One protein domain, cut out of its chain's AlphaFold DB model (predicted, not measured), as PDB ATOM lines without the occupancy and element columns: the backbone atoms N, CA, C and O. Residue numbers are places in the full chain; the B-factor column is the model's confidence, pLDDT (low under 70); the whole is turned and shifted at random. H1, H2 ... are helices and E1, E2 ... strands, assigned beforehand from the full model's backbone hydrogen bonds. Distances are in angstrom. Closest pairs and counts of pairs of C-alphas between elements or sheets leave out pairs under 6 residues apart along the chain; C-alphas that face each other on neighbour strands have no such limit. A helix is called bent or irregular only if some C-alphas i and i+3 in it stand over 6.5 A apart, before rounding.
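This is residues 25 to 205 of the 206 residues of an uncharacterized protein of Candidatus Dojkabacteria bacterium (UniProt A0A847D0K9). A strongly twisted, all-parallel sheet of six strands is the core of a three-layered body, with H6 and H7 covering one face and H1 and H4 the other. H5 packs near edge strand E4, and the short helices H2 and H3, off the sheet, sit with H5 towards one end of the longest axis. The printed part has 181 residues with seven named helices and six named strands, in the order E1 H1 E2 H2 H3 H4 E3 H5 E4 H6 E5 H7 E6; the sheet runs E1 E6 E5 E2 E3 E4. The class is mixed, helices and strands; the whole is compact, with a radius of gyration of the C-alphas of 15.5 A, and spans 48 by 35 by 34 A.

Edge strand E1, residues 25 to 29, is parallel to E6, residues 197 to 204 (N 27 to O 201, 2.8 A). H1, residues 32 to 41, lies over E6 and E5, residues 163 to 170, at a height over the sheet of 9.0 A. E5 is parallel to E6 (N 167 to O 200, 2.9 A) and to E2, residues 47 to 51 (N 50 to O 166, 2.8 A). E1, H1 and E2 form a split strand-helix-strand unit, its parallel strands separated in the sheet, with a right-handed crossover. H2, residues 60 to 63, and H3, residues 65 to 71, only just touch, only at the corner, with 3 pairs of C-alphas within 8 A. H4, residues 77 to 93, is irregular, C-alphas 89 and 92 being 9.6 A apart; it touches H1, closest C-alphas Glu 33 and Tyr 82 at 6.1 A. E3, residues 94 to 97, is parallel to E2 (N 95 to O 49, 2.9 A) and to E4, residues 129 to 131 (N 131 to O 96, 2.8 A). H5, residues 108 to 118, touches H3, closest C-alphas Pro 65 and Ser 109 at 4.9 A. H6, residues 143 to 156, touches H7, residues 178 to 193, at a steep tilt of 59 degrees, closest C-alphas Gly 154 and Tyr 193 at 6.3 A, H6 with residues 150 to 154 alone. Every O i to N i+4 pair is within hydrogen-bond range in H1, H6 and H7, against 2 of 3 in H3, 11 of 13 in H4 and 6 of 7 in H5; H2 is too short for one.

E1 begins at C-alpha 25 (170.765, 181.152, 188.725), and E6, 22.2 A long, ends at C-alpha 204 (179.950, 170.762, 187.480). H4 spans 21.6 A, H6 20.2 A, E5 22.7 A and H7 22.8 A.

The C-alphas farthest apart, of Ile 70 and Asn 160, are 48.1 A apart. The printed part has no cut; E4 to H6 is a long link. pLDDT is under 70 at residues 60 to 68, 105 to 108, 122 to 126, 139 to 140, 159 to 161 and 173 to 177.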
ATOM      1  N   LYS A  25     171.132 182.330 189.514       93.88
ATOM      2  CA  LYS A  25     170.765 181.152 188.725       93.88
ATOM      3  C   LYS A  25     171.877 180.110 188.787       93.88
ATOM      4  O   LYS A  25     173.036 180.443 188.572       93.88
ATOM      5  N   GLU A  26     171.517 178.850 189.024       94.44
ATOM      6  CA  GLU A  26     172.435 177.715 188.856       94.44
ATOM      7  C   GLU A  26     172.146 176.992 187.542       94.44
ATOM      8  O   GLU A  26     170.990 176.752 187.190       94.44
ATOM      9  N   ILE A  27     173.204 176.614 186.834       95.12
ATOM     10  CA  ILE A  27     173.166 175.802 185.622       95.12
ATOM     11  C   ILE A  27     174.035 174.579 185.888       95.12
ATOM     12  O   ILE A  27     175.173 174.707 186.314       95.12
ATOM     13  N   SER A  28     173.497 173.378 185.682       95.38
ATOM     14  CA  SER A  28     174.294 172.156 185.839       95.38
ATOM     15  C   SER A  28     175.069 171.859 184.554       95.38
ATOM     16  O   SER A  28     174.521 172.006 183.457       95.38
ATOM     17  N   CYS A  29     176.321 171.435 184.712       95.12
ATOM     18  CA  CYS A  29     177.229 171.039 183.637       95.12
ATOM     19  C   CYS A  29     177.896 169.708 183.999       95.12
ATOM     20  O   CYS A  29     178.068 169.399 185.175       95.12
ATOM     21  N   SER A  30     178.271 168.919 183.002       93.94
ATOM     22  CA  SER A  30     179.005 167.662 183.170       93.94
ATOM     23  C   SER A  30     180.519 167.874 183.281       93.94
ATOM     24  O   SER A  30     181.210 167.086 183.928       93.94
ATOM     25  N   SER A  31     181.038 168.968 182.717       94.88
ATOM     26  CA  SER A  31     182.460 169.313 182.749       94.88
ATOM     27  C   SER A  31     182.708 170.827 182.733       94.88
ATOM     28  O   SER A  31     181.769 171.624 182.631       94.88
ATOM     29  N   PHE A  32     183.979 171.221 182.866       95.88
ATOM     30  CA  PHE A  32     184.404 172.615 182.733       95.88
ATOM     31  C   PHE A  32     184.211 173.102 181.296       95.88
ATOM     32  O   PHE A  32     183.696 174.191 181.077       95.88
ATOM     33  N   GLU A  33     184.550 172.262 180.327       96.75
ATOM     34  CA  GLU A  33     184.451 172.530 178.895       96.75
ATOM     35  C   GLU A  33     183.006 172.851 178.499       96.75
ATOM     36  O   GLU A  33     182.760 173.885 177.887       96.75
ATOM     37  N   GLU A  34     182.032 172.054 178.951       96.88
ATOM     38  CA  GLU A  34     180.609 172.333 178.705       96.88
ATOM     39  C   GLU A  34     180.166 173.668 179.332       96.88
ATOM     40  O   GLU A  34     179.359 174.403 178.757       96.88
ATOM     41  N   ALA A  35     180.676 173.998 180.523       97.19
ATOM     42  CA  ALA A  35     180.388 175.280 181.156       97.19
ATOM     43  C   ALA A  35     180.961 176.443 180.333       97.19
ATOM     44  O   ALA A  35     180.260 177.430 180.115       97.19
ATOM     45  N   VAL A  36     182.193 176.312 179.830       97.19
ATOM     46  CA  VAL A  36     182.809 177.304 178.943       97.19
ATOM     47  C   VAL A  36     182.000 177.460 177.661       97.19
ATOM     48  O   VAL A  36     181.667 178.588 177.318       97.19
ATOM     49  N   GLU A  37     181.621 176.366 176.993       97.12
ATOM     50  CA  GLU A  37     180.803 176.402 175.771       97.12
ATOM     51  C   GLU A  37     179.502 177.173 175.985       97.12
ATOM     52  O   GLU A  37     179.173 178.069 175.211       97.12
ATOM     53  N   LYS A  38     178.798 176.904 177.088       96.12
ATOM     54  CA  LYS A  38     177.587 177.653 177.439       96.12
ATOM     55  C   LYS A  38     177.882 179.139 177.634       96.12
ATOM     56  O   LYS A  38     177.194 179.962 177.042       96.12
ATOM     57  N   VAL A  39     178.919 179.484 178.400       95.62
ATOM     58  CA  VAL A  39     179.300 180.883 178.663       95.62
ATOM     59  C   VAL A  39     179.660 181.638 177.383       95.62
ATOM     60  O   VAL A  39     179.258 182.788 177.235       95.62
ATOM     61  N   VAL A  40     180.404 181.030 176.456       93.94
ATOM     62  CA  VAL A  40     180.828 181.711 175.217       93.94
ATOM     63  C   VAL A  40     179.705 181.842 174.189       93.94
ATOM     64  O   VAL A  40     179.791 182.690 173.309       93.94
ATOM     65  N   THR A  41     178.647 181.032 174.292       92.25
ATOM     66  CA  THR A  41     177.459 181.145 173.422       92.25
ATOM     67  C   THR A  41     176.443 182.191 173.884       92.25
ATOM     68  O   THR A  41     175.501 182.487 173.152       92.25
ATOM     69  N   GLU A  42     176.599 182.750 175.086       88.94
ATOM     70  CA  GLU A  42     175.702 183.787 175.597       88.94
ATOM     71  C   GLU A  42     176.032 185.165 175.004       88.94
ATOM     72  O   GLU A  42     177.190 185.545 174.875       88.94
ATOM     73  N   GLU A  43     174.999 185.948 174.679       77.81
ATOM     74  CA  GLU A  43     175.166 187.269 174.047       77.81
ATOM     75  C   GLU A  43     175.665 188.361 175.014       77.81
ATOM     76  O   GLU A  43     176.171 189.396 174.578       77.81
ATOM     77  N   ASP A  44     175.534 188.156 176.330       78.75
ATOM     78  CA  ASP A  44     175.949 189.138 177.336       78.75
ATOM     79  C   ASP A  44     177.422 188.966 177.724       78.75
ATOM     80  O   ASP A  44     177.770 188.163 178.592       78.75
ATOM     81  N   TYR A  45     178.294 189.772 177.123       79.00
ATOM     82  CA  TYR A  45     179.727 189.762 177.419       79.00
ATOM     83  C   TYR A  45     180.121 190.617 178.636       79.00
ATOM     84  O   TYR A  45     181.290 190.618 179.039       79.00
ATOM     85  N   ASN A  46     179.194 191.361 179.252       88.44
ATOM     86  CA  ASN A  46     179.522 192.244 180.369       88.44
ATOM     87  C   ASN A  46     179.565 191.483 181.701       88.44
ATOM     88  O   ASN A  46     178.759 191.701 182.607       88.44
ATOM     89  N   ARG A  47     180.547 190.589 181.825       91.94
ATOM     90  CA  ARG A  47     180.687 189.697 182.977       91.94
ATOM     91  C   ARG A  47     182.110 189.595 183.507       91.94
ATOM     92  O   ARG A  47     183.075 189.851 182.786       91.94
ATOM     93  N   ILE A  48     182.218 189.206 184.774       94.56
ATOM     94  CA  ILE A  48     183.438 188.658 185.378       94.56
ATOM     95  C   ILE A  48     183.265 187.151 185.542       94.56
ATOM     96  O   ILE A  48     182.203 186.697 185.969       94.56
ATOM     97  N   ILE A  49     184.294 186.381 185.200       95.75
ATOM     98  CA  ILE A  49     184.282 184.920 185.234       95.75
ATOM     99  C   ILE A  49     185.215 184.437 186.335       95.75
ATOM    100  O   ILE A  49     186.407 184.739 186.340       95.75
ATOM    101  N   LEU A  50     184.647 183.684 187.270       96.25
ATOM    102  CA  LEU A  50     185.308 183.137 188.439       96.25
ATOM    103  C   LEU A  50     185.427 181.615 188.273       96.25
ATOM    104  O   LEU A  50     184.440 180.900 188.433       96.25
ATOM    105  N   CYS A  51     186.622 181.110 187.979       95.19
ATOM    106  CA  CYS A  51     186.870 179.672 187.833       95.19
ATOM    107  C   CYS A  51     187.459 179.091 189.126       95.19
ATOM    108  O   CYS A  51     188.448 179.614 189.644       95.19
ATOM    109  N   ASP A  52     186.885 178.011 189.665       92.50
ATOM    110  CA  ASP A  52     187.524 177.273 190.765       92.50
ATOM    111  C   ASP A  52     188.693 176.405 190.269       92.50
ATOM    112  O   ASP A  52     188.842 176.144 189.081       92.50
ATOM    113  N   ILE A  53     189.529 175.940 191.194       90.75
ATOM    114  CA  ILE A  53     190.600 174.974 190.924       90.75
ATOM    115  C   ILE A  53     190.061 173.550 191.091       90.75
ATOM    116  O   ILE A  53     190.174 172.713 190.198       90.75
ATOM    117  N   ASP A  54     189.477 173.263 192.251       86.38
ATOM    118  CA  ASP A  54     189.170 171.898 192.671       86.38
ATOM    119  C   ASP A  54     187.930 171.331 191.981       86.38
ATOM    120  O   ASP A  54     186.828 171.830 192.180       86.38
ATOM    121  N   GLY A  55     188.097 170.238 191.230       84.62
ATOM    122  CA  GLY A  55     187.015 169.592 190.477       84.62
ATOM    123  C   GLY A  55     186.652 170.300 189.166       84.62
ATOM    124  O   GLY A  55     185.881 169.739 188.384       84.62
ATOM    125  N   VAL A  56     187.248 171.475 188.924       90.44
ATOM    126  CA  VAL A  56     187.073 172.319 187.736       90.44
ATOM    127  C   VAL A  56     188.322 172.246 186.857       90.44
ATOM    128  O   VAL A  56     188.314 171.499 185.887       90.44
ATOM    129  N   LEU A  57     189.403 172.955 187.218       90.25
ATOM    130  CA  LEU A  57     190.666 172.930 186.467       90.25
ATOM    131  C   LEU A  57     191.492 171.670 186.737       90.25
ATOM    132  O   LEU A  57     192.258 171.235 185.885       90.25
ATOM    133  N   PHE A  58     191.343 171.086 187.925       87.06
ATOM    134  CA  PHE A  58     191.934 169.797 188.266       87.06
ATOM    135  C   PHE A  58     190.849 168.776 188.578       87.06
ATOM    136  O   PHE A  58     189.772 169.101 189.090       87.06
ATOM    137  N   GLY A  59     191.151 167.507 188.319       75.62
ATOM    138  CA  GLY A  59     190.234 166.410 188.565       75.62
ATOM    139  C   GLY A  59     189.900 166.241 190.050       75.62
ATOM    140  O   GLY A  59     190.640 166.630 190.954       75.62
ATOM    141  N   ASN A  60     188.782 165.567 190.337       68.75
ATOM    142  CA  ASN A  60     188.353 165.311 191.719       68.75
ATOM    143  C   ASN A  60     189.375 164.505 192.539       68.75
ATOM    144  O   ASN A  60     189.411 164.626 193.763       68.75
ATOM    145  N   LYS A  61     190.227 163.713 191.878       64.94
ATOM    146  CA  LYS A  61     191.291 162.934 192.528       64.94
ATOM    147  C   LYS A  61     192.429 163.823 193.049       64.94
ATOM    148  O   LYS A  61     193.060 163.478 194.047       64.94
ATOM    149  N   ASP A  62     192.621 165.002 192.463       64.94
ATOM    150  CA  ASP A  62     193.696 165.942 192.813       64.94
ATOM    151  C   ASP A  62     193.401 166.755 194.082       64.94
ATOM    152  O   ASP A  62     194.300 167.364 194.677       64.94
ATOM    153  N   LYS A  63     192.153 166.679 194.569       64.62
ATOM    154  CA  LYS A  63     191.745 167.170 195.892       64.62
ATOM    155  C   LYS A  63     192.553 166.510 197.017       64.62
ATOM    156  O   LYS A  63     192.816 167.146 198.036       64.62
ATOM    157  N   ALA A  64     192.989 165.261 196.834       65.00
ATOM    158  CA  ALA A  64     193.765 164.538 197.836       65.00
ATOM    159  C   ALA A  64     195.219 165.069 197.921       65.00
ATOM    160  O   ALA A  64     195.923 165.081 196.908       65.00
ATOM    161  N   PRO A  65     195.719 165.451 199.118       61.78
ATOM    162  CA  PRO A  65     197.019 166.119 199.282       61.78
ATOM    163  C   PRO A  65     198.228 165.368 198.729       61.78
ATOM    164  O   PRO A  65     199.143 165.977 198.187       61.78
ATOM    165  N   LEU A  66     198.243 164.047 198.893       63.44
ATOM    166  CA  LEU A  66     199.350 163.191 198.471       63.44
ATOM    167  C   LEU A  66     199.228 162.778 197.003       63.44
ATOM    168  O   LEU A  66     200.241 162.586 196.338       63.44
ATOM    169  N   TYR A  67     197.999 162.665 196.489       65.75
ATOM    170  CA  TYR A  67     197.762 162.204 195.124       65.75
ATOM    171  C   TYR A  67     198.354 163.176 194.109       65.75
ATOM    172  O   TYR A  67     199.131 162.759 193.253       65.75
ATOM    173  N   SER A  68     198.060 164.469 194.262       65.19
ATOM    174  CA  SER A  68     198.485 165.470 193.284       65.19
ATOM    175  C   SER A  68     199.994 165.677 193.228       65.19
ATOM    176  O   SER A  68     200.545 165.922 192.159       65.19
ATOM    177  N   LEU A  69     200.685 165.490 194.352       70.62
ATOM    178  CA  LEU A  69     202.146 165.541 194.399       70.62
ATOM    179  C   LEU A  69     202.787 164.298 193.775       70.62
ATOM    180  O   LEU A  69     203.724 164.419 192.993       70.62
ATOM    181  N   ILE A  70     202.277 163.103 194.094       70.94
ATOM    182  CA  ILE A  70     202.826 161.834 193.586       70.94
ATOM    183  C   ILE A  70     202.586 161.700 192.082       70.94
ATOM    184  O   ILE A  70     203.452 161.215 191.355       70.94
ATOM    185  N   LYS A  71     201.407 162.114 191.612       72.69
ATOM    186  CA  LYS A  71     201.026 162.032 190.201       72.69
ATOM    187  C   LYS A  71     201.464 163.226 189.373       72.69
ATOM    188  O   LYS A  71     201.297 163.160 188.164       72.69
ATOM    189  N   LYS A  72     202.064 164.244 190.002       75.06
ATOM    190  CA  LYS A  72     202.418 165.510 189.356       75.06
ATOM    191  C   LYS A  72     201.231 166.037 188.557       75.06
ATOM    192  O   LYS A  72     201.320 166.185 187.348       75.06
ATOM    193  N   SER A  73     200.106 166.251 189.236       80.31
ATOM    194  CA  SER A  73     198.884 166.677 188.555       80.31
ATOM    195  C   SER A  73     199.129 167.951 187.766       80.31
ATOM    196  O   SER A  73     199.781 168.883 188.250       80.31
ATOM    197  N   GLU A  74     198.598 167.959 186.557       84.62
ATOM    198  CA  GLU A  74     198.658 169.045 185.592       84.62
ATOM    199  C   GLU A  74     197.236 169.302 185.098       84.62
ATOM    200  O   GLU A  74     196.379 168.417 185.166       84.62
ATOM    201  N   ILE A  75     196.976 170.532 184.664       87.94
ATOM    202  CA  ILE A  75     195.713 170.865 184.007       87.94
ATOM    203  C   ILE A  75     195.781 170.232 182.618       87.94
ATOM    204  O   ILE A  75     196.761 170.438 181.905       87.94
ATOM    205  N   GLU A  76     194.776 169.446 182.244       90.06
ATOM    206  CA  GLU A  76     194.747 168.773 180.943       90.06
ATOM    207  C   GLU A  76     194.794 169.802 179.799       90.06
ATOM    208  O   GLU A  76     194.183 170.867 179.900       90.06
ATOM    209  N   ASP A  77     195.497 169.495 178.702       90.00
ATOM    210  CA  ASP A  77     195.681 170.423 177.571       90.00
ATOM    211  C   ASP A  77     194.348 170.947 177.018       90.00
ATOM    212  O   ASP A  77     194.224 172.123 176.679       90.00
ATOM    213  N   GLN A  78     193.323 170.088 176.985       92.88
ATOM    214  CA  GLN A  78     191.968 170.480 176.605       92.88
ATOM    215  C   GLN A  78     191.424 171.555 177.554       92.88
ATOM    216  O   GLN A  78     191.035 172.631 177.104       92.88
ATOM    217  N   THR A  79     191.444 171.305 178.863       93.38
ATOM    218  CA  THR A  79     190.992 172.255 179.889       93.38
ATOM    219  C   THR A  79     191.776 173.572 179.829       93.38
ATOM    220  O   THR A  79     191.175 174.642 179.945       93.38
ATOM    221  N   GLN A  80     193.092 173.531 179.577       92.56
ATOM    222  CA  GLN A  80     193.898 174.737 179.339       92.56
ATOM    223  C   GLN A  80     193.414 175.509 178.103       92.56
ATOM    224  O   GLN A  80     193.250 176.726 178.174       92.56
ATOM    225  N   GLY A  81     193.124 174.817 176.996       92.25
ATOM    226  CA  GLY A  81     192.585 175.424 175.777       92.25
ATOM    227  C   GLY A  81     191.247 176.135 176.000       92.25
ATOM    228  O   GLY A  81     191.069 177.271 175.564       92.25
ATOM    229  N   TYR A  82     190.322 175.526 176.748       95.19
ATOM    230  CA  TYR A  82     189.044 176.164 177.094       95.19
ATOM    231  C   TYR A  82     189.212 177.346 178.060       95.19
ATOM    232  O   TYR A  82     188.523 178.360 177.919       95.19
ATOM    233  N   LEU A  83     190.142 177.257 179.017       94.00
ATOM    234  CA  LEU A  83     190.479 178.382 179.890       94.00
ATOM    235  C   LEU A  83     191.051 179.557 179.084       94.00
ATOM    236  O   LEU A  83     190.717 180.710 179.367       94.00
ATOM    237  N   TRP A  84     191.855 179.276 178.055       90.69
ATOM    238  CA  TRP A  84     192.360 180.313 177.161       90.69
ATOM    239  C   TRP A  84     191.304 180.917 176.262       90.69
ATOM    240  O   TRP A  84     191.254 182.137 176.176       90.69
ATOM    241  N   ASN A  85     190.394 180.118 175.715       91.88
ATOM    242  CA  ASN A  85     189.260 180.651 174.965       91.88
ATOM    243  C   ASN A  85     188.455 181.665 175.808       91.88
ATOM    244  O   ASN A  85     188.147 182.767 175.354       91.88
ATOM    245  N   LEU A  86     188.197 181.363 177.092       93.19
ATOM    246  CA  LEU A  86     187.598 182.348 178.001       93.19
ATOM    247  C   LEU A  86     188.452 183.616 178.125       93.19
ATOM    248  O   LEU A  86     187.919 184.725 178.104       93.19
ATOM    249  N   ARG A  87     189.769 183.475 178.294       90.69
ATOM    250  CA  ARG A  87     190.674 184.618 178.461       90.69
ATOM    251  C   ARG A  87     190.746 185.498 177.217       90.69
ATOM    252  O   ARG A  87     190.799 186.715 177.373       90.69
ATOM    253  N   GLU A  88     190.748 184.907 176.027       89.38
ATOM    254  CA  GLU A  88     190.744 185.626 174.750       89.38
ATOM    255  C   GLU A  88     189.475 186.470 174.600       89.38
ATOM    256  O   GLU A  88     189.547 187.630 174.197       89.38
ATOM    257  N   ILE A  89     188.321 185.927 174.999       90.69
ATOM    258  CA  ILE A  89     187.026 186.612 174.896       90.69
ATOM    259  C   ILE A  89     186.860 187.690 175.977       90.69
ATOM    260  O   ILE A  89     186.422 188.805 175.692       90.69
ATOM    261  N   TYR A  90     187.182 187.368 177.233       91.25
ATOM    262  CA  TYR A  90     186.807 188.186 178.395       91.25
ATOM    263  C   TYR A  90     187.969 188.967 179.019       91.25
ATOM    264  O   TYR A  90     187.760 189.781 179.924       91.25
ATOM    265  N   GLY A  91     189.198 188.759 178.547       90.75
ATOM    266  CA  GLY A  91     190.365 189.484 179.023       90.75
ATOM    267  C   GLY A  91     190.567 189.335 180.535       90.75
ATOM    268  O   GLY A  91     190.400 188.259 181.109       90.75
ATOM    269  N   ASP A  92     190.960 190.429 181.196       91.69
ATOM    270  CA  ASP A  92     191.354 190.445 182.618       91.69
ATOM    271  C   ASP A  92     190.199 190.097 183.576       91.69
ATOM    272  O   ASP A  92     190.392 189.968 184.789       91.69
ATOM    273  N   ARG A  93     188.992 189.925 183.028       92.88
ATOM    274  CA  ARG A  93     187.779 189.534 183.743       92.88
ATOM    275  C   ARG A  93     187.675 188.025 183.960       92.88
ATOM    276  O   ARG A  93     186.747 187.604 184.643       92.88
ATOM    277  N   VAL A  94     188.598 187.217 183.435       94.69
ATOM    278  CA  VAL A  94     188.736 185.799 183.806       94.69
ATOM    279  C   VAL A  94     189.722 185.676 184.954       94.69
ATOM    280  O   VAL A  94     190.903 185.998 184.815       94.69
ATOM    281  N   VAL A  95     189.241 185.195 186.096       95.19
ATOM    282  CA  VAL A  95     190.053 185.017 187.299       95.19
ATOM    283  C   VAL A  95     189.864 183.632 187.890       95.19
ATOM    284  O   VAL A  95     188.782 183.044 187.844       95.19
ATOM    285  N   ILE A  96     190.924 183.128 188.509       95.50
ATOM    286  CA  ILE A  96     190.871 181.893 189.281       95.50
ATOM    287  C   ILE A  96     190.577 182.240 190.737       95.50
ATOM    288  O   ILE A  96     191.236 183.098 191.323       95.50
ATOM    289  N   VAL A  97     189.608 181.561 191.344       93.00
ATOM    290  CA  VAL A  97     189.199 181.768 192.739       93.00
ATOM    291  C   VAL A  97     189.182 180.445 193.496       93.00
ATOM    292  O   VAL A  97     188.436 179.537 193.153       93.00
ATOM    293  N   THR A  98     189.922 180.322 194.596       90.38
ATOM    294  CA  THR A  98     190.002 179.053 195.341       90.38
ATOM    295  C   THR A  98     190.021 179.230 196.859       90.38
ATOM    296  O   THR A  98     190.462 180.247 197.404       90.38
ATOM    297  N   ASN A  99     189.559 178.196 197.567       87.56
ATOM    298  CA  ASN A  99     189.720 178.067 199.017       87.56
ATOM    299  C   ASN A  99     191.114 177.589 199.425       87.56
ATOM    300  O   ASN A  99     191.476 177.734 200.595       87.56
ATOM    301  N   ARG A 100     191.890 177.017 198.495       85.31
ATOM    302  CA  ARG A 100     193.240 176.520 198.773       85.31
ATOM    303  C   ARG A 100     194.107 177.637 199.330       85.31
ATOM    304  O   ARG A 100     194.102 178.745 198.807       85.31
ATOM    305  N   ASN A 101     194.848 177.340 200.394       85.19
ATOM    306  CA  ASN A 101     195.746 178.296 201.027       85.19
ATOM    307  C   ASN A 101     197.195 177.811 200.883       85.19
ATOM    308  O   ASN A 101     197.570 176.852 201.560       85.19
ATOM    309  N   PRO A 102     198.031 178.461 200.050       82.62
ATOM    310  CA  PRO A 102     199.401 178.015 199.797       82.62
ATOM    311  C   PRO A 102     200.323 178.197 201.011       82.62
ATOM    312  O   PRO A 102     201.422 177.648 201.029       82.62
ATOM    313  N   ARG A 103     199.899 178.967 202.028       79.88
ATOM    314  CA  ARG A 103     200.669 179.222 203.257       79.88
ATOM    315  C   ARG A 103     200.395 178.207 204.364       79.88
ATOM    316  O   ARG A 103     201.137 178.173 205.340       79.88
ATOM    317  N   LEU A 104     199.329 177.414 204.251       71.25
ATOM    318  CA  LEU A 104     198.989 176.396 205.241       71.25
ATOM    319  C   LEU A 104     199.535 175.037 204.789       71.25
ATOM    320  O   LEU A 104     199.045 174.443 203.832       71.25
ATOM    321  N   ASN A 105     200.511 174.511 205.533       53.41
ATOM    322  CA  ASN A 105     201.153 173.212 205.277       53.41
ATOM    323  C   ASN A 105     200.222 171.994 205.434       53.41
ATOM    324  O   ASN A 105     200.638 170.877 205.139       53.41
ATOM    325  N   LEU A 106     198.974 172.181 205.877       50.91
ATOM    326  CA  LEU A 106     197.996 171.093 206.028       50.91
ATOM    327  C   LEU A 106     197.653 170.416 204.689       50.91
ATOM    328  O   LEU A 106     197.207 169.274 204.671       50.91
ATOM    329  N   PHE A 107     197.914 171.093 203.567       56.84
ATOM    330  CA  PHE A 107     197.702 170.572 202.223       56.84
ATOM    331  C   PHE A 107     198.918 170.928 201.362       56.84
ATOM    332  O   PHE A 107     198.892 171.936 200.663       56.84
ATOM    333  N   LEU A 108     199.987 170.121 201.395       59.78
ATOM    334  CA  LEU A 108     201.168 170.308 200.529       59.78
ATOM    335  C   LEU A 108     200.785 170.452 199.036       59.78
ATOM    336  O   LEU A 108     201.451 171.170 198.289       59.78
ATOM    337  N   SER A 109     199.661 169.857 198.622       76.69
ATOM    338  CA  SER A 109     199.080 170.040 197.290       76.69
ATOM    339  C   SER A 109     198.576 171.452 196.993       76.69
ATOM    340  O   SER A 109     198.499 171.817 195.830       76.69
ATOM    341  N   SER A 110     198.231 172.271 197.990       82.62
ATOM    342  CA  SER A 110     197.675 173.611 197.752       82.62
ATOM    343  C   SER A 110     198.681 174.535 197.091       82.62
ATOM    344  O   SER A 110     198.350 175.162 196.092       82.62
ATOM    345  N   ARG A 111     199.916 174.592 197.607       85.12
ATOM    346  CA  ARG A 111     200.976 175.383 196.972       85.12
ATOM    347  C   ARG A 111     201.319 174.831 195.591       85.12
ATOM    348  O   ARG A 111     201.463 175.605 194.659       85.12
ATOM    349  N   TYR A 112     201.409 173.509 195.469       85.62
ATOM    350  CA  TYR A 112     201.700 172.858 194.194       85.62
ATOM    351  C   TYR A 112     200.650 173.179 193.121       85.62
ATOM    352  O   TYR A 112     201.009 173.619 192.037       85.62
ATOM    353  N   LEU A 113     199.361 173.021 193.430       87.88
ATOM    354  CA  LEU A 113     198.282 173.248 192.469       87.88
ATOM    355  C   LEU A 113     198.119 174.728 192.117       87.88
ATOM    356  O   LEU A 113     197.887 175.033 190.957       87.88
ATOM    357  N   ILE A 114     198.311 175.642 193.077       88.94
ATOM    358  CA  ILE A 114     198.328 177.086 192.789       88.94
ATOM    359  C   ILE A 114     199.467 177.423 191.827       88.94
ATOM    360  O   ILE A 114     199.208 178.033 190.796       88.94
ATOM    361  N   ASN A 115     200.689 176.955 192.105       88.69
ATOM    362  CA  ASN A 115     201.821 177.164 191.203       88.69
ATOM    363  C   ASN A 115     201.532 176.595 189.804       88.69
ATOM    364  O   ASN A 115     201.812 177.248 188.809       88.69
ATOM    365  N   LYS A 116     200.935 175.400 189.720       88.81
ATOM    366  CA  LYS A 116     200.567 174.779 188.442       88.81
ATOM    367  C   LYS A 116     199.509 175.570 187.677       88.81
ATOM    368  O   LYS A 116     199.564 175.611 186.457       88.81
ATOM    369  N   THR A 117     198.573 176.216 188.370       89.62
ATOM    370  CA  THR A 117     197.630 177.142 187.732       89.62
ATOM    371  C   THR A 117     198.318 178.417 187.247       89.62
ATOM    372  O   THR A 117     198.029 178.871 186.149       89.62
ATOM    373  N   GLU A 118     199.245 178.980 188.025       89.19
ATOM    374  CA  GLU A 118     200.022 180.171 187.639       89.19
ATOM    375  C   GLU A 118     201.017 179.886 186.495       89.19
ATOM    376  O   GLU A 118     201.385 180.787 185.743       89.19
ATOM    377  N   GLU A 119     201.446 178.630 186.334       87.44
ATOM    378  CA  GLU A 119     202.277 178.173 185.216       87.44
ATOM    379  C   GLU A 119     201.532 178.182 183.872       87.44
ATOM    380  O   GLU A 119     202.192 178.233 182.830       87.44
ATOM    381  N   VAL A 120     200.191 178.171 183.878       83.69
ATOM    382  CA  VAL A 120     199.379 178.302 182.663       83.69
ATOM    383  C   VAL A 120     199.528 179.727 182.138       83.69
ATOM    384  O   VAL A 120     198.914 180.674 182.630       83.69
ATOM    385  N   LYS A 121     200.385 179.881 181.128       78.75
ATOM    386  CA  LYS A 121     200.664 181.151 180.447       78.75
ATOM    387  C   LYS A 121     200.818 180.942 178.945       78.75
ATOM    388  O   LYS A 121     201.372 179.936 178.509       78.75
ATOM    389  N   GLU A 122     200.387 181.922 178.165       69.94
ATOM    390  CA  GLU A 122     200.764 182.030 176.760       69.94
ATOM    391  C   GLU A 122     202.074 182.827 176.634       69.94
ATOM    392  O   GLU A 122     202.383 183.685 177.470       69.94
ATOM    393  N   ASN A 123     202.881 182.555 175.605       65.62
ATOM    394  CA  ASN A 123     204.104 183.321 175.358       65.62
ATOM    395  C   ASN A 123     203.760 184.795 175.097       65.62
ATOM    396  O   ASN A 123     203.122 185.113 174.099       65.62
ATOM    397  N   ASN A 124     204.224 185.692 175.974       66.38
ATOM    398  CA  ASN A 124     203.875 187.123 175.997       66.38
ATOM    399  C   ASN A 124     202.386 187.425 176.260       66.38
ATOM    400  O   ASN A 124     201.962 188.569 176.097       66.38
ATOM    401  N   GLY A 125     201.607 186.428 176.685       63.84
ATOM    402  CA  GLY A 125     200.221 186.608 177.094       63.84
ATOM    403  C   GLY A 125     200.107 187.234 178.488       63.84
ATOM    404  O   GLY A 125     201.040 187.151 179.297       63.84
ATOM    405  N   PRO A 126     198.971 187.875 178.798       68.50
ATOM    406  CA  PRO A 126     198.722 188.422 180.122       68.50
ATOM    407  C   PRO A 126     198.564 187.302 181.160       68.50
ATOM    408  O   PRO A 126     198.009 186.238 180.892       68.50
ATOM    409  N   GLU A 127     199.033 187.559 182.379       80.56
ATOM    410  CA  GLU A 127     198.970 186.602 183.486       80.56
ATOM    411  C   GLU A 127     197.512 186.295 183.888       80.56
ATOM    412  O   GLU A 127     196.656 187.191 183.936       80.56
ATOM    413  N   LEU A 128     197.228 185.031 184.219       87.69
ATOM    414  CA  LEU A 128     195.988 184.642 184.890       87.69
ATOM    415  C   LEU A 128     196.038 185.083 186.351       87.69
ATOM    416  O   LEU A 128     196.915 184.678 187.112       87.69
ATOM    417  N   LYS A 129     195.070 185.896 186.778       93.06
ATOM    418  CA  LYS A 129     194.998 186.315 188.179       93.06
ATOM    419  C   LYS A 129     194.381 185.220 189.039       93.06
ATOM    420  O   LYS A 129     193.236 184.820 188.829       93.06
ATOM    421  N   VAL A 130     195.147 184.774 190.035       94.12
ATOM    422  CA  VAL A 130     194.747 183.742 190.995       94.12
ATOM    423  C   VAL A 130     194.494 184.366 192.368       94.12
ATOM    424  O   VAL A 130     195.390 184.913 193.010       94.12
ATOM    425  N   PHE A 131     193.259 184.246 192.852       93.19
ATOM    426  CA  PHE A 131     192.842 184.636 194.193       93.19
ATOM    427  C   PHE A 131     192.615 183.387 195.041       93.19
ATOM    428  O   PHE A 131     191.648 182.643 194.872       93.19
ATOM    429  N   HIS A 132     193.527 183.155 195.976       91.44
ATOM    430  CA  HIS A 132     193.531 181.978 196.834       91.44
ATOM    431  C   HIS A 132     193.141 182.325 198.280       91.44
ATOM    432  O   HIS A 132     193.050 183.492 198.662       91.44
ATOM    433  N   SER A 133     192.953 181.303 199.116       88.06
ATOM    434  CA  SER A 133     192.578 181.431 200.533       88.06
ATOM    435  C   SER A 133     191.273 182.202 200.778       88.06
ATOM    436  O   SER A 133     191.117 182.815 201.831       88.06
ATOM    437  N   LEU A 134     190.323 182.176 199.838       85.56
ATOM    438  CA  LEU A 134     189.101 182.989 199.926       85.56
ATOM    439  C   LEU A 134     188.102 182.510 200.985       85.56
ATOM    440  O   LEU A 134     187.181 183.252 201.321       85.56
ATOM    441  N   LEU A 135     188.265 181.282 201.493       79.19
ATOM    442  CA  LEU A 135     187.373 180.652 202.472       79.19
ATOM    443  C   LEU A 135     185.888 180.894 202.146       79.19
ATOM    444  O   LEU A 135     185.113 181.313 203.001       79.19
ATOM    445  N   LYS A 136     185.483 180.603 200.905       78.12
ATOM    446  CA  LYS A 136     184.137 180.802 200.341       78.12
ATOM    447  C   LYS A 136     183.013 180.287 201.262       78.12
ATOM    448  O   LYS A 136     181.915 180.825 201.243       78.12
ATOM    449  N   GLN A 137     183.277 179.271 202.091       71.94
ATOM    450  CA  GLN A 137     182.303 178.704 203.038       71.94
ATOM    451  C   GLN A 137     182.091 179.539 204.314       71.94
ATOM    452  O   GLN A 137     181.018 179.468 204.912       71.94
ATOM    453  N   VAL A 138     183.098 180.315 204.723       70.00
ATOM    454  CA  VAL A 138     183.129 181.173 205.922       70.00
ATOM    455  C   VAL A 138     183.747 182.531 205.554       70.00
ATOM    456  O   VAL A 138     184.823 182.892 206.040       70.00
ATOM    457  N   PRO A 139     183.090 183.301 204.664       60.94
ATOM    458  CA  PRO A 139     183.692 184.453 203.983       60.94
ATOM    459  C   PRO A 139     184.164 185.570 204.928       60.94
ATOM    460  O   PRO A 139     185.023 186.372 204.572       60.94
ATOM    461  N   PHE A 140     183.643 185.611 206.154       67.94
ATOM    462  CA  PHE A 140     184.049 186.549 207.202       67.94
ATOM    463  C   PHE A 140     185.468 186.297 207.747       67.94
ATOM    464  O   PHE A 140     186.080 187.228 208.266       67.94
ATOM    465  N   LEU A 141     186.023 185.085 207.603       70.56
ATOM    466  CA  LEU A 141     187.359 184.744 208.116       70.56
ATOM    467  C   LEU A 141     188.508 185.119 207.164       70.56
ATOM    468  O   LEU A 141     189.635 185.292 207.618       70.56
ATOM    469  N   ALA A 142     188.241 185.288 205.864       77.06
ATOM    470  CA  ALA A 142     189.241 185.615 204.837       77.06
ATOM    471  C   ALA A 142     189.133 187.068 204.343       77.06
ATOM    472  O   ALA A 142     189.228 187.352 203.147       77.06
ATOM    473  N   ARG A 143     188.898 188.013 205.263       80.25
ATOM    474  CA  ARG A 143     188.595 189.411 204.916       80.25
ATOM    475  C   ARG A 143     189.663 190.053 204.026       80.25
ATOM    476  O   ARG A 143     189.303 190.731 203.075       80.25
ATOM    477  N   LYS A 144     190.952 189.834 204.308       87.38
ATOM    478  CA  LYS A 144     192.063 190.463 203.570       87.38
ATOM    479  C   LYS A 144     192.176 189.938 202.139       87.38
ATOM    480  O   LYS A 144     192.415 190.704 201.215       87.38
ATOM    481  N   GLU A 145     192.036 188.639 201.947       88.56
ATOM    482  CA  GLU A 145     192.133 188.000 200.637       88.56
ATOM    483  C   GLU A 145     190.912 188.325 199.778       88.56
ATOM    484  O   GLU A 145     191.059 188.634 198.596       88.56
ATOM    485  N   LYS A 146     189.726 188.375 200.391       87.06
ATOM    486  CA  LYS A 146     188.518 188.879 199.741       87.06
ATOM    487  C   LYS A 146     188.639 190.355 199.357       87.06
ATOM    488  O   LYS A 146     188.202 190.723 198.272       87.06
ATOM    489  N   GLU A 147     189.237 191.181 200.212       90.81
ATOM    490  CA  GLU A 147     189.468 192.603 199.933       90.81
ATOM    491  C   GLU A 147     190.285 192.788 198.652       90.81
ATOM    492  O   GLU A 147     189.854 193.500 197.754       90.81
ATOM    493  N   LYS A 148     191.394 192.050 198.510       93.25
ATOM    494  CA  LYS A 148     192.225 192.087 197.296       93.25
ATOM    495  C   LYS A 148     191.446 191.735 196.033       93.25
ATOM    496  O   LYS A 148     191.644 192.354 194.993       93.25
ATOM    497  N   PHE A 149     190.581 190.724 196.116       93.50
ATOM    498  CA  PHE A 149     189.728 190.352 194.994       93.50
ATOM    499  C   PHE A 149     188.718 191.459 194.661       93.50
ATOM    500  O   PHE A 149     188.552 191.796 193.492       93.50
ATOM    501  N   LEU A 150     188.081 192.062 195.669       92.94
ATOM    502  CA  LEU A 150     187.125 193.156 195.474       92.94
ATOM    503  C   LEU A 150     187.782 194.420 194.905       92.94
ATOM    504  O   LEU A 150     187.185 195.071 194.054       92.94
ATOM    505  N   GLU A 151     188.985 194.769 195.359       94.44
ATOM    506  CA  GLU A 151     189.791 195.868 194.807       94.44
ATOM    507  C   GLU A 151     190.129 195.617 193.338       94.44
ATOM    508  O   GLU A 151     189.893 196.477 192.491       94.44
ATOM    509  N   TYR A 152     190.607 194.411 193.020       94.56
ATOM    510  CA  TYR A 152     190.902 194.030 191.645       94.56
ATOM    511  C   TYR A 152     189.655 194.097 190.758       94.56
ATOM    512  O   TYR A 152     189.665 194.800 189.749       94.56
ATOM    513  N   ALA A 153     188.568 193.428 191.153       92.44
ATOM    514  CA  ALA A 153     187.318 193.424 190.399       92.44
ATOM    515  C   ALA A 153     186.777 194.850 190.206       92.44
ATOM    516  O   ALA A 153     186.425 195.224 189.094       92.44
ATOM    517  N   GLY A 154     186.787 195.680 191.253       90.81
ATOM    518  CA  GLY A 154     186.390 197.085 191.157       90.81
ATOM    519  C   GLY A 154     187.247 197.906 190.189       90.81
ATOM    520  O   GLY A 154     186.725 198.830 189.577       90.81
ATOM    521  N   SER A 155     188.529 197.565 190.014       91.38
ATOM    522  CA  SER A 155     189.446 198.291 189.121       91.38
ATOM    523  C   SER A 155     189.298 197.955 187.633       91.38
ATOM    524  O   SER A 155     189.625 198.786 186.791       91.38
ATOM    525  N   ILE A 156     188.815 196.750 187.299       90.19
ATOM    526  CA  ILE A 156     188.717 196.273 185.905       90.19
ATOM    527  C   ILE A 156     187.289 196.310 185.344       90.19
ATOM    528  O   ILE A 156     187.084 196.158 184.135       90.19
ATOM    529  N   LEU A 157     186.288 196.445 186.216       85.44
ATOM    530  CA  LEU A 157     184.884 196.412 185.832       85.44
ATOM    531  C   LEU A 157     184.345 197.825 185.588       85.44
ATOM    532  O   LEU A 157     184.649 198.745 186.346       85.44
ATOM    533  N   PRO A 158     183.522 198.020 184.544       75.88
ATOM    534  CA  PRO A 158     182.939 199.320 184.265       75.88
ATOM    535  C   PRO A 158     181.968 199.697 185.387       75.88
ATOM    536  O   PRO A 158     181.011 198.975 185.669       75.88
ATOM    537  N   HIS A 159     182.194 200.853 186.008       67.19
ATOM    538  CA  HIS A 159     181.265 201.418 186.982       67.19
ATOM    539  C   HIS A 159     179.928 201.782 186.307       67.19
ATOM    540  O   HIS A 159     179.903 202.195 185.147       67.19
ATOM    541  N   ASN A 160     178.818 201.665 187.044       60.31
ATOM    542  CA  ASN A 160     177.468 202.071 186.615       60.31
ATOM    543  C   ASN A 160     176.856 201.270 185.448       60.31
ATOM    544  O   ASN A 160     176.062 201.808 184.674       60.31
ATOM    545  N   ARG A 161     177.195 199.983 185.314       67.00
ATOM    546  CA  ARG A 161     176.484 199.048 184.428       67.00
ATOM    547  C   ARG A 161     176.035 197.817 185.198       67.00
ATOM    548  O   ARG A 161     176.702 197.407 186.147       67.00
ATOM    549  N   GLU A 162     174.925 197.230 184.764       74.69
ATOM    550  CA  GLU A 162     174.561 195.877 185.172       74.69
ATOM    551  C   GLU A 162     175.601 194.897 184.622       74.69
ATOM    552  O   GLU A 162     175.968 194.950 183.446       74.69
ATOM    553  N   LEU A 163     176.127 194.060 185.510       89.62
ATOM    554  CA  LEU A 163     177.180 193.082 185.254       89.62
ATOM    555  C   LEU A 163     176.672 191.684 185.624       89.62
ATOM    556  O   LEU A 163     175.911 191.527 186.576       89.62
ATOM    557  N   LEU A 164     177.165 190.646 184.959       92.44
ATOM    558  CA  LEU A 164     177.048 189.280 185.468       92.44
ATOM    559  C   LEU A 164     178.317 188.831 186.206       92.44
ATOM    560  O   LEU A 164     179.438 188.943 185.712       92.44
ATOM    561  N   ILE A 165     178.143 188.271 187.399       94.62
ATOM    562  CA  ILE A 165     179.153 187.420 188.024       94.62
ATOM    563  C   ILE A 165     178.876 185.997 187.556       94.62
ATOM    564  O   ILE A 165     177.891 185.376 187.962       94.62
ATOM    565  N   THR A 166     179.755 185.478 186.710       96.12
ATOM    566  CA  THR A 166     179.738 184.083 186.287       96.12
ATOM    567  C   THR A 166     180.702 183.284 187.151       96.12
ATOM    568  O   THR A 166     181.880 183.609 187.231       96.12
ATOM    569  N   SER A 167     180.217 182.231 187.798       95.81
ATOM    570  CA  SER A 167     181.040 181.280 188.547       95.81
ATOM    571  C   SER A 167     181.038 179.932 187.837       95.81
ATOM    572  O   SER A 167     179.985 179.506 187.369       95.81
ATOM    573  N   ILE A 168     182.192 179.271 187.756       95.75
ATOM    574  CA  ILE A 168     182.318 177.879 187.314       95.75
ATOM    575  C   ILE A 168     182.965 177.093 188.455       95.75
ATOM    576  O   ILE A 168     184.139 177.294 188.779       95.75
ATOM    577  N   GLU A 169     182.188 176.226 189.100       92.00
ATOM    578  CA  GLU A 169     182.606 175.486 190.295       92.00
ATOM    579  C   GLU A 169     182.163 174.019 190.262       92.00
ATOM    580  O   GLU A 169     181.204 173.652 189.588       92.00
ATOM    581  N   ASP A 170     182.849 173.163 191.016       89.31
ATOM    582  CA  ASP A 170     182.456 171.765 191.189       89.31
ATOM    583  C   ASP A 170     181.390 171.612 192.279       89.31
ATOM    584  O   ASP A 170     181.428 172.246 193.344       89.31
ATOM    585  N   TRP A 171     180.435 170.719 192.030       82.69
ATOM    586  CA  TRP A 171     179.468 170.320 193.034       82.69
ATOM    587  C   TRP A 171     180.177 169.522 194.122       82.69
ATOM    588  O   TRP A 171     180.511 168.348 193.974       82.69
ATOM    589  N   SER A 172     180.360 170.162 195.270       70.88
ATOM    590  CA  SER A 172     180.865 169.505 196.459       70.88
ATOM    591  C   SER A 172     179.879 169.646 197.610       70.88
ATOM    592  O   SER A 172     179.304 170.712 197.837       70.88
ATOM    593  N   VAL A 173     179.722 168.574 198.387       53.12
ATOM    594  CA  VAL A 173     178.934 168.582 199.631       53.12
ATOM    595  C   VAL A 173     179.500 169.592 200.633       53.12
ATOM    596  O   VAL A 173     178.754 170.138 201.436       53.12
ATOM    597  N   VAL A 174     180.796 169.919 200.565       52.50
ATOM    598  CA  VAL A 174     181.360 170.976 201.414       52.50
ATOM    599  C   VAL A 174     181.046 172.386 200.892       52.50
ATOM    600  O   VAL A 174     181.046 173.328 201.673       52.50
ATOM    601  N   SER A 175     180.689 172.584 199.616       54.19
ATOM    602  CA  SER A 175     180.347 173.908 199.060       54.19
ATOM    603  C   SER A 175     178.870 174.307 199.234       54.19
ATOM    604  O   SER A 175     178.334 175.080 198.446       54.19
ATOM    605  N   LEU A 176     178.201 173.854 200.303       53.94
ATOM    606  CA  LEU A 176     176.798 174.201 200.614       53.94
ATOM    607  C   LEU A 176     176.527 175.720 200.691       53.94
ATOM    608  O   LEU A 176     175.412 176.154 200.422       53.94
ATOM    609  N   ASN A 177     177.556 176.532 200.956       66.00
ATOM    610  CA  ASN A 177     177.478 177.999 201.003       66.00
ATOM    611  C   ASN A 177     177.915 178.709 199.700       66.00
ATOM    612  O   ASN A 177     178.200 179.907 199.733       66.00
ATOM    613  N   ARG A 178     177.966 178.013 198.551       74.69
ATOM    614  CA  ARG A 178     178.413 178.576 197.255       74.69
ATOM    615  C   ARG A 178     177.706 179.880 196.870       74.69
ATOM    616  O   ARG A 178     178.344 180.875 196.527       74.69
ATOM    617  N   LYS A 179     176.383 179.914 197.059       86.50
ATOM    618  CA  LYS A 179     175.533 181.078 196.794       86.50
ATOM    619  C   LYS A 179     175.902 182.264 197.688       86.50
ATOM    620  O   LYS A 179     175.976 183.394 197.213       86.50
ATOM    621  N   SER A 180     176.164 182.012 198.971       85.69
ATOM    622  CA  SER A 180     176.445 183.054 199.964       85.69
ATOM    623  C   SER A 180     177.716 183.832 199.638       85.69
ATOM    624  O   SER A 180     177.724 185.055 199.763       85.69
ATOM    625  N   PHE A 181     178.771 183.149 199.178       86.38
ATOM    626  CA  PHE A 181     180.000 183.809 198.739       86.38
ATOM    627  C   PHE A 181     179.733 184.763 197.570       86.38
ATOM    628  O   PHE A 181     180.056 185.946 197.666       86.38
ATOM    629  N   LEU A 182     179.085 184.277 196.507       91.06
ATOM    630  CA  LEU A 182     178.820 185.064 195.299       91.06
ATOM    631  C   LEU A 182     177.893 186.256 195.581       91.06
ATOM    632  O   LEU A 182     178.171 187.372 195.143       91.06
ATOM    633  N   ILE A 183     176.846 186.058 196.389       91.25
ATOM    634  CA  ILE A 183     175.971 187.151 196.840       91.25
ATOM    635  C   ILE A 183     176.763 188.182 197.639       91.25
ATOM    636  O   ILE A 183     176.593 189.382 197.438       91.25
ATOM    637  N   ASN A 184     177.639 187.742 198.542       89.62
ATOM    638  CA  ASN A 184     178.430 188.657 199.349       89.62
ATOM    639  C   ASN A 184     179.433 189.460 198.506       89.62
ATOM    640  O   ASN A 184     179.672 190.623 198.818       89.62
ATOM    641  N   ILE A 185     179.981 188.888 197.431       90.81
ATOM    642  CA  ILE A 185     180.764 189.642 196.442       90.81
ATOM    643  C   ILE A 185     179.891 190.685 195.738       90.81
ATOM    644  O   ILE A 185     180.254 191.858 195.748       90.81
ATOM    645  N   SER A 186     178.732 190.292 195.199       92.19
ATOM    646  CA  SER A 186     177.808 191.209 194.508       92.19
ATOM    647  C   SER A 186     177.404 192.395 195.400       92.19
ATOM    648  O   SER A 186     177.519 193.553 194.996       92.19
ATOM    649  N   LYS A 187     177.050 192.135 196.669       91.88
ATOM    650  CA  LYS A 187     176.725 193.185 197.652       91.88
ATOM    651  C   LYS A 187     177.876 194.164 197.882       91.88
ATOM    652  O   LYS A 187     177.654 195.369 197.954       91.88
ATOM    653  N   GLU A 188     179.102 193.666 198.017       91.94
ATOM    654  CA  GLU A 188     180.269 194.521 198.257       91.94
ATOM    655  C   GLU A 188     180.650 195.344 197.027       91.94
ATOM    656  O   GLU A 188     180.982 196.519 197.173       91.94
ATOM    657  N   LEU A 189     180.565 194.764 195.826       91.00
ATOM    658  CA  LEU A 189     180.801 195.491 194.579       91.00
ATOM    659  C   LEU A 189     179.781 196.618 194.392       91.00
ATOM    660  O   LEU A 189     180.164 197.749 194.085       91.00
ATOM    661  N   SER A 190     178.506 196.344 194.674       90.81
ATOM    662  CA  SER A 190     177.445 197.353 194.657       90.81
ATOM    663  C   SER A 190     177.718 198.467 195.670       90.81
ATOM    664  O   SER A 190     177.794 199.640 195.306       90.81
ATOM    665  N   LYS A 191     177.984 198.108 196.932       91.06
ATOM    666  CA  LYS A 191     178.216 199.073 198.016       91.06
ATOM    667  C   LYS A 191     179.428 199.979 197.780       91.06
ATOM    668  O   LYS A 191     179.390 201.144 198.163       91.06
ATOM    669  N   ARG A 192     180.518 199.441 197.231       90.44
ATOM    670  CA  ARG A 192     181.806 200.151 197.120       90.44
ATOM    671  C   ARG A 192     181.976 200.887 195.801       90.44
ATOM    672  O   ARG A 192     182.602 201.939 195.779       90.44
ATOM    673  N   TYR A 193     181.445 200.320 194.721       90.00
ATOM    674  CA  TYR A 193     181.744 200.754 193.357       90.00
ATOM    675  C   TYR A 193     180.490 201.055 192.526       90.00
ATOM    676  O   TYR A 193     180.621 201.367 191.344       90.00
ATOM    677  N   GLY A 194     179.286 200.927 193.101       87.88
ATOM    678  CA  GLY A 194     178.021 201.122 192.384       87.88
ATOM    679  C   GLY A 194     177.742 200.059 191.316       87.88
ATOM    680  O   GLY A 194     176.916 200.274 190.434       87.88
ATOM    681  N   ILE A 195     178.445 198.922 191.359       89.06
ATOM    682  CA  ILE A 195     178.316 197.848 190.369       89.06
ATOM    683  C   ILE A 195     177.184 196.918 190.805       89.06
ATOM    684  O   ILE A 195     177.343 196.121 191.731       89.06
ATOM    685  N   LYS A 196     176.033 197.017 190.137       89.50
ATOM    686  CA  LYS A 196     174.932 196.065 190.312       89.50
ATOM    687  C   LYS A 196     175.231 194.807 189.511       89.50
ATOM    688  O   LYS A 196     175.622 194.899 188.348       89.50
ATOM    689  N   SER A 197     175.036 193.639 190.120       90.69
ATOM    690  CA  SER A 197     175.317 192.390 189.422       90.69
ATOM    691  C   SER A 197     174.345 191.257 189.693       90.69
ATOM    692  O   SER A 197     174.040 190.959 190.852       90.69
ATOM    693  N   GLY A 198     173.924 190.603 188.611       93.06
ATOM    694  CA  GLY A 198     173.293 189.287 188.640       93.06
ATOM    695  C   GLY A 198     174.340 188.179 188.717       93.06
ATOM    696  O   GLY A 198     175.521 188.402 188.447       93.06
ATOM    697  N   ILE A 199     173.927 186.979 189.115       94.81
ATOM    698  CA  ILE A 199     174.833 185.843 189.304       94.81
ATOM    699  C   ILE A 199     174.348 184.642 188.493       94.81
ATOM    700  O   ILE A 199     173.208 184.194 188.646       94.81
ATOM    701  N   ILE A 200     175.251 184.069 187.696       95.44
ATOM    702  CA  ILE A 200     175.060 182.775 187.035       95.44
ATOM    703  C   ILE A 200     176.165 181.834 187.502       95.44
ATOM    704  O   ILE A 200     177.349 182.137 187.383       95.44
ATOM    705  N   ASN A 201     175.782 180.688 188.042       95.31
ATOM    706  CA  ASN A 201     176.704 179.700 188.571       95.31
ATOM    707  C   ASN A 201     176.604 178.391 187.782       95.31
ATOM    708  O   ASN A 201     175.590 177.697 187.864       95.31
ATOM    709  N   TYR A 202     177.642 178.060 187.021       96.00
ATOM    710  CA  TYR A 202     177.776 176.796 186.304       96.00
ATOM    711  C   TYR A 202     178.423 175.777 187.235       96.00
ATOM    712  O   TYR A 202     179.597 175.872 187.589       96.00
ATOM    713  N   VAL A 203     177.624 174.805 187.654       93.94
ATOM    714  CA  VAL A 203     177.994 173.821 188.662       93.94
ATOM    715  C   VAL A 203     178.261 172.486 187.980       93.94
ATOM    716  O   VAL A 203     177.338 171.855 187.453       93.94
ATOM    717  N   ILE A 204     179.514 172.043 188.029       92.50
ATOM    718  CA  ILE A 204     179.950 170.762 187.480       92.50
ATOM    719  C   ILE A 204     179.442 169.636 188.384       92.50
ATOM    720  O   ILE A 204     179.772 169.580 189.567       92.50
ATOM    721  N   LYS A 205     178.630 168.736 187.835       89.19
ATOM    722  CA  LYS A 205     178.091 167.551 188.507       89.19
ATOM    723  C   LYS A 205     178.537 166.323 187.720       89.19
ATOM    724  O   LYS A 205     178.091 166.130 186.592       89.19
TER     725      LYS A 205